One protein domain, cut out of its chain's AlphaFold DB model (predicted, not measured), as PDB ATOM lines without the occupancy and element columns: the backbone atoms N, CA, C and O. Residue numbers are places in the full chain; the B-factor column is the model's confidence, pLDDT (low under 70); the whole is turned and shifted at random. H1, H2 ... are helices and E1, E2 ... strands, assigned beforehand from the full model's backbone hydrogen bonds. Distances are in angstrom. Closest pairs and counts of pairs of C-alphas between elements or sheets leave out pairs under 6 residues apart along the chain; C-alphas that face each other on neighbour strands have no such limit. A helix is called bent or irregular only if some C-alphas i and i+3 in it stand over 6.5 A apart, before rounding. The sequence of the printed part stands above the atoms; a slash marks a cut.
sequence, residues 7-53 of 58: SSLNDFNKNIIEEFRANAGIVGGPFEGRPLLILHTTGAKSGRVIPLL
ATOM      1  N   SER A   7      19.867  -8.524 -35.302       73.56
ATOM      2  CA  SER A   7      18.723  -9.382 -34.993       73.56
ATOM      3  C   SER A   7      18.721  -9.793 -33.515       73.56
ATOM      4  O   SER A   7      17.747  -9.541 -32.808       73.56
ATOM      5  N   SER A   8      19.862 -10.266 -33.007       78.00
ATOM      6  CA  SER A   8      20.010 -10.764 -31.639       78.00
ATOM      7  C   SER A   8      19.809  -9.662 -30.598       78.00
ATOM      8  O   SER A   8      19.212  -9.899 -29.550       78.00
ATOM      9  N   LEU A   9      20.253  -8.436 -30.895       77.69
ATOM     10  CA  LEU A   9      20.002  -7.275 -30.034       77.69
ATOM     11  C   LEU A   9      18.519  -6.880 -30.006       77.69
ATOM     12  O   LEU A   9      18.007  -6.493 -28.957       77.69
ATOM     13  N   ASN A  10      17.817  -6.985 -31.138       80.00
ATOM     14  CA  ASN A  10      16.384  -6.699 -31.185       80.00
ATOM     15  C   ASN A  10      15.578  -7.739 -30.401       80.00
ATOM     16  O   ASN A  10      14.672  -7.354 -29.665       80.00
ATOM     17  N   ASP A  11      15.920  -9.022 -30.523       83.19
ATOM     18  CA  ASP A  11      15.247 -10.098 -29.789       83.19
ATOM     19  C   ASP A  11      15.481  -9.980 -28.280       83.19
ATOM     20  O   ASP A  11      14.542 -10.099 -27.490       83.19
ATOM     21  N   PHE A  12      16.711  -9.646 -27.877       82.94
ATOM     22  CA  PHE A  12      17.045  -9.354 -26.484       82.94
ATOM     23  C   PHE A  12      16.222  -8.185 -25.929       82.94
ATOM     24  O   PHE A  12      15.555  -8.323 -24.901       82.94
ATOM     25  N   ASN A  13      16.198  -7.053 -26.638       82.62
ATOM     26  CA  ASN A  13      15.418  -5.885 -26.229       82.62
ATOM     27  C   ASN A  13      13.917  -6.192 -26.167       82.62
ATOM     28  O   ASN A  13      13.225  -5.721 -25.266       82.62
ATOM     29  N   LYS A  14      13.402  -6.986 -27.110       85.81
ATOM     30  CA  LYS A  14      11.992  -7.373 -27.146       85.81
ATOM     31  C   LYS A  14      11.600  -8.179 -25.911       85.81
ATOM     32  O   LYS A  14      10.605  -7.834 -25.279       85.81
ATOM     33  N   ASN A  15      12.396  -9.184 -25.544       87.94
ATOM     34  CA  ASN A  15      12.141 -10.006 -24.361       87.94
ATOM     35  C   ASN A  15      12.093  -9.146 -23.085       87.94
ATOM     36  O   ASN A  15      11.126  -9.186 -22.331       87.94
ATOM     37  N   ILE A  16      13.070  -8.254 -22.917       87.12
ATOM     38  CA  ILE A  16      13.110  -7.333 -21.776       87.12
ATOM     39  C   ILE A  16      11.860  -6.448 -21.697       87.12
ATOM     40  O   ILE A  16      11.334  -6.212 -20.611       87.12
ATOM     41  N   ILE A  17      11.375  -5.935 -22.828       86.81
ATOM     42  CA  ILE A  17      10.169  -5.093 -22.862       86.81
ATOM     43  C   ILE A  17       8.927  -5.899 -22.491       86.81
ATOM     44  O   ILE A  17       8.050  -5.379 -21.799       86.81
ATOM     45  N   GLU A  18       8.828  -7.136 -22.973       89.62
ATOM     46  CA  GLU A  18       7.728  -8.041 -22.638       89.62
ATOM     47  C   GLU A  18       7.720  -8.344 -21.138       89.62
ATOM     48  O   GLU A  18       6.684  -8.170 -20.498       89.62
ATOM     49  N   GLU A  19       8.875  -8.673 -20.559       90.06
ATOM     50  CA  GLU A  19       9.019  -8.926 -19.125       90.06
ATOM     51  C   GLU A  19       8.700  -7.678 -18.292       90.06
ATOM     52  O   GLU A  19       7.877  -7.734 -17.380       90.06
ATOM     53  N   PHE A  20       9.256  -6.520 -18.661       90.31
ATOM     54  CA  PHE A  20       8.978  -5.249 -17.990       90.31
ATOM     55  C   PHE A  20       7.474  -4.941 -17.976       90.31
ATOM     56  O   PHE A  20       6.936  -4.490 -16.965       90.31
ATOM     57  N   ARG A  21       6.772  -5.188 -19.090       89.25
ATOM     58  CA  ARG A  21       5.322  -4.964 -19.191       89.25
ATOM     59  C   ARG A  21       4.517  -5.992 -18.402       89.25
ATOM     60  O   ARG A  21       3.530  -5.611 -17.780       89.25
ATOM     61  N   ALA A  22       4.922  -7.260 -18.422       92.88
ATOM     62  CA  ALA A  22       4.242  -8.339 -17.710       92.88
ATOM     63  C   ALA A  22       4.385  -8.215 -16.184       92.88
ATOM     64  O   ALA A  22       3.441  -8.498 -15.452       92.88
ATOM     65  N   ASN A  23       5.537  -7.731 -15.716       91.12
ATOM     66  CA  ASN A  23       5.912  -7.703 -14.302       91.12
ATOM     67  C   ASN A  23       5.899  -6.287 -13.698       91.12
ATOM     68  O   ASN A  23       6.592  -6.022 -12.716       91.12
ATOM     69  N   ALA A  24       5.135  -5.361 -14.289       86.56
ATOM     70  CA  ALA A  24       4.955  -3.987 -13.801       86.56
ATOM     71  C   ALA A  24       6.272  -3.225 -13.530       86.56
ATOM     72  O   ALA A  24       6.380  -2.443 -12.586       86.56
ATOM     73  N   GLY A  25       7.271  -3.438 -14.384       83.19
ATOM     74  CA  GLY A  25       8.558  -2.754 -14.341       83.19
ATOM     75  C   GLY A  25       9.697  -3.530 -13.679       83.19
ATOM     76  O   GLY A  25      10.806  -3.006 -13.597       83.19
ATOM     77  N   ILE A  26       9.450  -4.766 -13.231       86.38
ATOM     78  CA  ILE A  26      10.465  -5.650 -12.648       86.38
ATOM     79  C   ILE A  26      11.006  -6.582 -13.737       86.38
ATOM     80  O   ILE A  26      10.243  -7.303 -14.371       86.38
ATOM     81  N   VAL A  27      12.321  -6.580 -13.947       88.81
ATOM     82  CA  VAL A  27      13.002  -7.480 -14.893       88.81
ATOM     83  C   VAL A  27      14.146  -8.175 -14.161       88.81
ATOM     84  O   VAL A  27      14.858  -7.537 -13.382       88.81
ATOM     85  N   GLY A  28      14.305  -9.477 -14.382       85.50
ATOM     86  CA  GLY A  28      15.351 -10.288 -13.769       85.50
ATOM     87  C   GLY A  28      16.741 -10.122 -14.398       85.50
ATOM     88  O   GLY A  28      16.996  -9.282 -15.266       85.50
ATOM     89  N   GLY A  29      17.678 -10.960 -13.948       85.31
ATOM     90  CA  GLY A  29      19.033 -11.028 -14.494       85.31
ATOM     91  C   GLY A  29      19.847  -9.758 -14.206       85.31
ATOM     92  O   GLY A  29      19.897  -9.318 -13.059       85.31
ATOM     93  N   PRO A  30      20.510  -9.142 -15.203       81.25
ATOM     94  CA  PRO A  30      21.396  -7.997 -14.968       81.25
ATOM     95  C   PRO A  30      20.683  -6.734 -14.449       81.25
ATOM     96  O   PRO A  30      21.353  -5.797 -14.012       81.25
ATOM     97  N   PHE A  31      19.348  -6.695 -14.493       83.44
ATOM     98  CA  PHE A  31      18.542  -5.563 -14.038       83.44
ATOM     99  C   PHE A  31      17.794  -5.817 -12.722       83.44
ATOM    100  O   PHE A  31      17.089  -4.930 -12.238       83.44
ATOM    101  N   GLU A  32      17.972  -6.994 -12.120       85.94
ATOM    102  CA  GLU A  32      17.309  -7.358 -10.873       85.94
ATOM    103  C   GLU A  32      17.661  -6.375  -9.741       85.94
ATOM    104  O   GLU A  32      18.804  -5.938  -9.584       85.94
ATOM    105  N   GLY A  33      16.650  -5.989  -8.957       84.31
ATOM    106  CA  GLY A  33      16.812  -5.058  -7.836       84.31
ATOM    107  C   GLY A  33      17.074  -3.600  -8.236       84.31
ATOM    108  O   GLY A  33      17.358  -2.780  -7.361       84.31
ATOM    109  N   ARG A  34      16.977  -3.247  -9.527       83.88
ATOM    110  CA  ARG A  34      17.161  -1.875 -10.022       83.88
ATOM    111  C   ARG A  34      15.858  -1.309 -10.594       83.88
ATOM    112  O   ARG A  34      15.144  -2.017 -11.298       83.88
ATOM    113  N   PRO A  35      15.542  -0.027 -10.339       84.12
ATOM    114  CA  PRO A  35      14.430   0.631 -11.010       84.12
ATOM    115  C   PRO A  35      14.749   0.797 -12.499       84.12
ATOM    116  O   PRO A  35      15.816   1.295 -12.862       84.12
ATOM    117  N   LEU A  36      13.811   0.396 -13.354       85.19
ATOM    118  CA  LEU A  36      13.945   0.445 -14.806       85.19
ATOM    119  C   LEU A  36      12.942   1.405 -15.442       85.19
ATOM    120  O   LEU A  36      11.873   1.679 -14.897       85.19
ATOM    121  N   LEU A  37      13.270   1.863 -16.649       85.62
ATOM    122  CA  LEU A  37      12.343   2.557 -17.535       85.62
ATOM    123  C   LEU A  37      12.533   2.084 -18.976       85.62
ATOM    124  O   LEU A  37      13.632   1.701 -19.378       85.62
ATOM    125  N   ILE A  38      11.468   2.179 -19.765       84.00
ATOM    126  CA  ILE A  38      11.533   1.995 -21.215       84.00
ATOM    127  C   ILE A  38      11.502   3.371 -21.862       84.00
ATOM    128  O   ILE A  38      10.499   4.081 -21.765       84.00
ATOM    129  N   LEU A  39      12.586   3.744 -22.544       83.44
ATOM    130  CA  LEU A  39      12.629   4.991 -23.294       83.44
ATOM    131  C   LEU A  39      12.237   4.735 -24.748       83.44
ATOM    132  O   LEU A  39      12.918   4.015 -25.480       83.44
ATOM    133  N   HIS A  40      11.150   5.369 -25.178       81.50
ATOM    134  CA  HIS A  40      10.723   5.365 -26.571       81.50
ATOM    135  C   HIS A  40      11.323   6.585 -27.274       81.50
ATOM    136  O   HIS A  40      10.864   7.710 -27.081       81.50
ATOM    137  N   THR A  41      12.356   6.373 -28.091       77.25
ATOM    138  CA  THR A  41      12.948   7.439 -28.911       77.25
ATOM    139  C   THR A  41      12.685   7.193 -30.388       77.25
ATOM    140  O   THR A  41      12.676   6.050 -30.843       77.25
ATOM    141  N   THR A  42      12.475   8.272 -31.140       80.12
ATOM    142  CA  THR A  42      12.484   8.234 -32.605       80.12
ATOM    143  C   THR A  42      13.852   8.707 -33.069       80.12
ATOM    144  O   THR A  42      14.260   9.826 -32.754       80.12
ATOM    145  N   GLY A  43      14.585   7.861 -33.792       79.50
ATOM    146  CA  GLY A  43      15.916   8.200 -34.280       79.50
ATOM    147  C   GLY A  43      15.871   9.430 -35.183       79.50
ATOM    148  O   GLY A  43      15.294   9.379 -36.263       79.50
ATOM    149  N   ALA A  44      16.523  10.522 -34.781       77.12
ATOM    150  CA  ALA A  44      16.434  11.808 -35.483       77.12
ATOM    151  C   ALA A  44      16.886  11.759 -36.958       77.12
ATOM    152  O   ALA A  44      16.426  12.551 -37.771       77.12
ATOM    153  N   LYS A  45      17.784  10.829 -37.308       71.94
ATOM    154  CA  LYS A  45      18.291  10.645 -38.681       71.94
ATOM    155  C   LYS A  45      17.621   9.498 -39.437       71.94
ATOM    156  O   LYS A  45      17.554   9.539 -40.657       71.94
ATOM    157  N   SER A  46      17.181   8.458 -38.731       72.69
ATOM    158  CA  SER A  46      16.667   7.220 -39.336       72.69
ATOM    159  C   SER A  46      15.146   7.093 -39.272       72.69
ATOM    160  O   SER A  46      14.595   6.188 -39.889       72.69
ATOM    161  N   GLY A  47      14.470   7.925 -38.476       69.31
ATOM    162  CA  GLY A  47      13.048   7.791 -38.155       69.31
ATOM    163  C   GLY A  47      12.700   6.500 -37.407       69.31
ATOM    164  O   GLY A  47      11.529   6.225 -37.164       69.31
ATOM    165  N   ARG A  48      13.695   5.677 -37.051       66.31
ATOM    166  CA  ARG A  48      13.467   4.355 -36.474       66.31
ATOM    167  C   ARG A  48      13.231   4.477 -34.980       66.31
ATOM    168  O   ARG A  48      14.030   5.083 -34.268       66.31
ATOM    169  N   VAL A  49      12.152   3.861 -34.521       59.66
ATOM    170  CA  VAL A  49      11.882   3.668 -33.102       59.66
ATOM    171  C   VAL A  49      12.801   2.577 -32.573       59.66
ATOM    172  O   VAL A  49      12.771   1.450 -33.070       59.66
ATOM    173  N   ILE A  50      13.614   2.912 -31.575       63.38
ATOM    174  CA  ILE A  50      14.442   1.938 -30.863       63.38
ATOM    175  C   ILE A  50      14.121   2.074 -29.372       63.38
ATOM    176  O   ILE A  50      14.354   3.146 -28.804       63.38
ATOM    177  N   PRO A  51      13.556   1.035 -28.734       60.41
ATOM    178  CA  PRO A  51      13.412   1.018 -27.290       60.41
ATOM    179  C   PRO A  51      14.799   0.835 -26.669       60.41
ATOM    180  O   PRO A  51      15.462  -0.172 -26.908       60.41
ATOM    181  N   LEU A  52      15.250   1.834 -25.911       63.88
ATOM    182  CA  LEU A  52      16.517   1.788 -25.187       63.88
ATOM    183  C   LEU A  52      16.219   1.548 -23.704       63.88
ATOM    184  O   LEU A  52      15.475   2.319 -23.093       63.88
ATOM    185  N   LEU A  53      16.794   0.483 -23.142       59.19
ATOM    186  CA  LEU A  53      16.872   0.276 -21.699       59.19
ATOM    187  C   LEU A  53      18.255   0.709 -21.220       59.19
ATOM    188  O   LEU A  53      19.216  -0.039 -21.355       59.19
TER     189      LEU A  53
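What this domain is: This is residues 7 to 53 of the 58 residues of an uncharacterized protein of Mycolicibacterium sarraceniae (UniProt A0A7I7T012). Look first for a narrow hairpin of two short strands, E1 and E2, with a single helix, H1, passing at a slant beside E2, the strand of the hairpin nearer to it. The turn of the hairpin, residues 43 to 48, sticks out at one end of the long axis, and the long loop of residues 23 to 38, which leads from H1 back to E1, has Gly 33 toward the other end. The printed part has 47 residues, with one named helix and two named strands in the order H1, E1, E2 along the chain; the sheet has the order E1 - E2, antiparallel, and the class is mixed, helices and strands. The whole is only just loose, close to compact, with a radius of gyration of the C-alphas of 11.6 A, and its outline is elongated, with spans of 35 by 20 by 17 A.

How they stand to each other: Begin at the sheet, where E1, residues 39 to 42, and E2, residues 49 to 52, are antiparallel neighbours and form a hairpin, with 151 degrees between their N-to-C directions. Look at C-alphas 40 and 51, which face each other at 5.2 A, and at C-alphas 42 and 49, which face each other at 4.6 A. Across the pair, N 52 and O 39 are within hydrogen-bond range at 3.2 A, and so are N 39 and O 52 at 3.3 A. Now go outward to H1, residues 7 to 22: its closest C-alpha pair with E2 is that of Asn 13 and Pro 51, 7.3 A apart, one of 2 pairs within 8 A, and the centres of H1 and E2 are 10.7 A apart. Within 10 A, H1 and the sheet have 8 pairs of C-alphas, which are with E2 and are made by residues 10 to 17 of H1. In H1 every O i to N i+4 pair is within hydrogen-bond range.

Where its parts are: Find C-alpha 39 at (12.629, 4.991, -23.294); from there E1 runs to Thr 42, 9.9 A from first to last C-alpha. E2 runs from Val 49 to Leu 52, 9.4 A, and ends with C-alpha 52 at (16.517, 1.788, -25.187). For H1, find C-alpha 7 at (18.723, -9.382, -34.993); the helix runs 22.6 A to C-alpha 22 at (4.242, -8.339, -17.710), and it is not bent.

The domain as a whole: The two C-alphas farthest apart are those of Gly 33 and Lys 45, at 34.6 A. The printed part runs from residue 7 to residue 53 with no cut, and its first and last C-alphas are 16.5 A apart. The link from H1 to E1 is long, with 16 residues, and the link from E1 to E2 is short, with 6. Residues 43 to 48 stand free. Read the B-factor column for the model's confidence: the mean pLDDT of the printed part is 80.6, residues 47 to 53 are under 70, and E2 has a mean of 62.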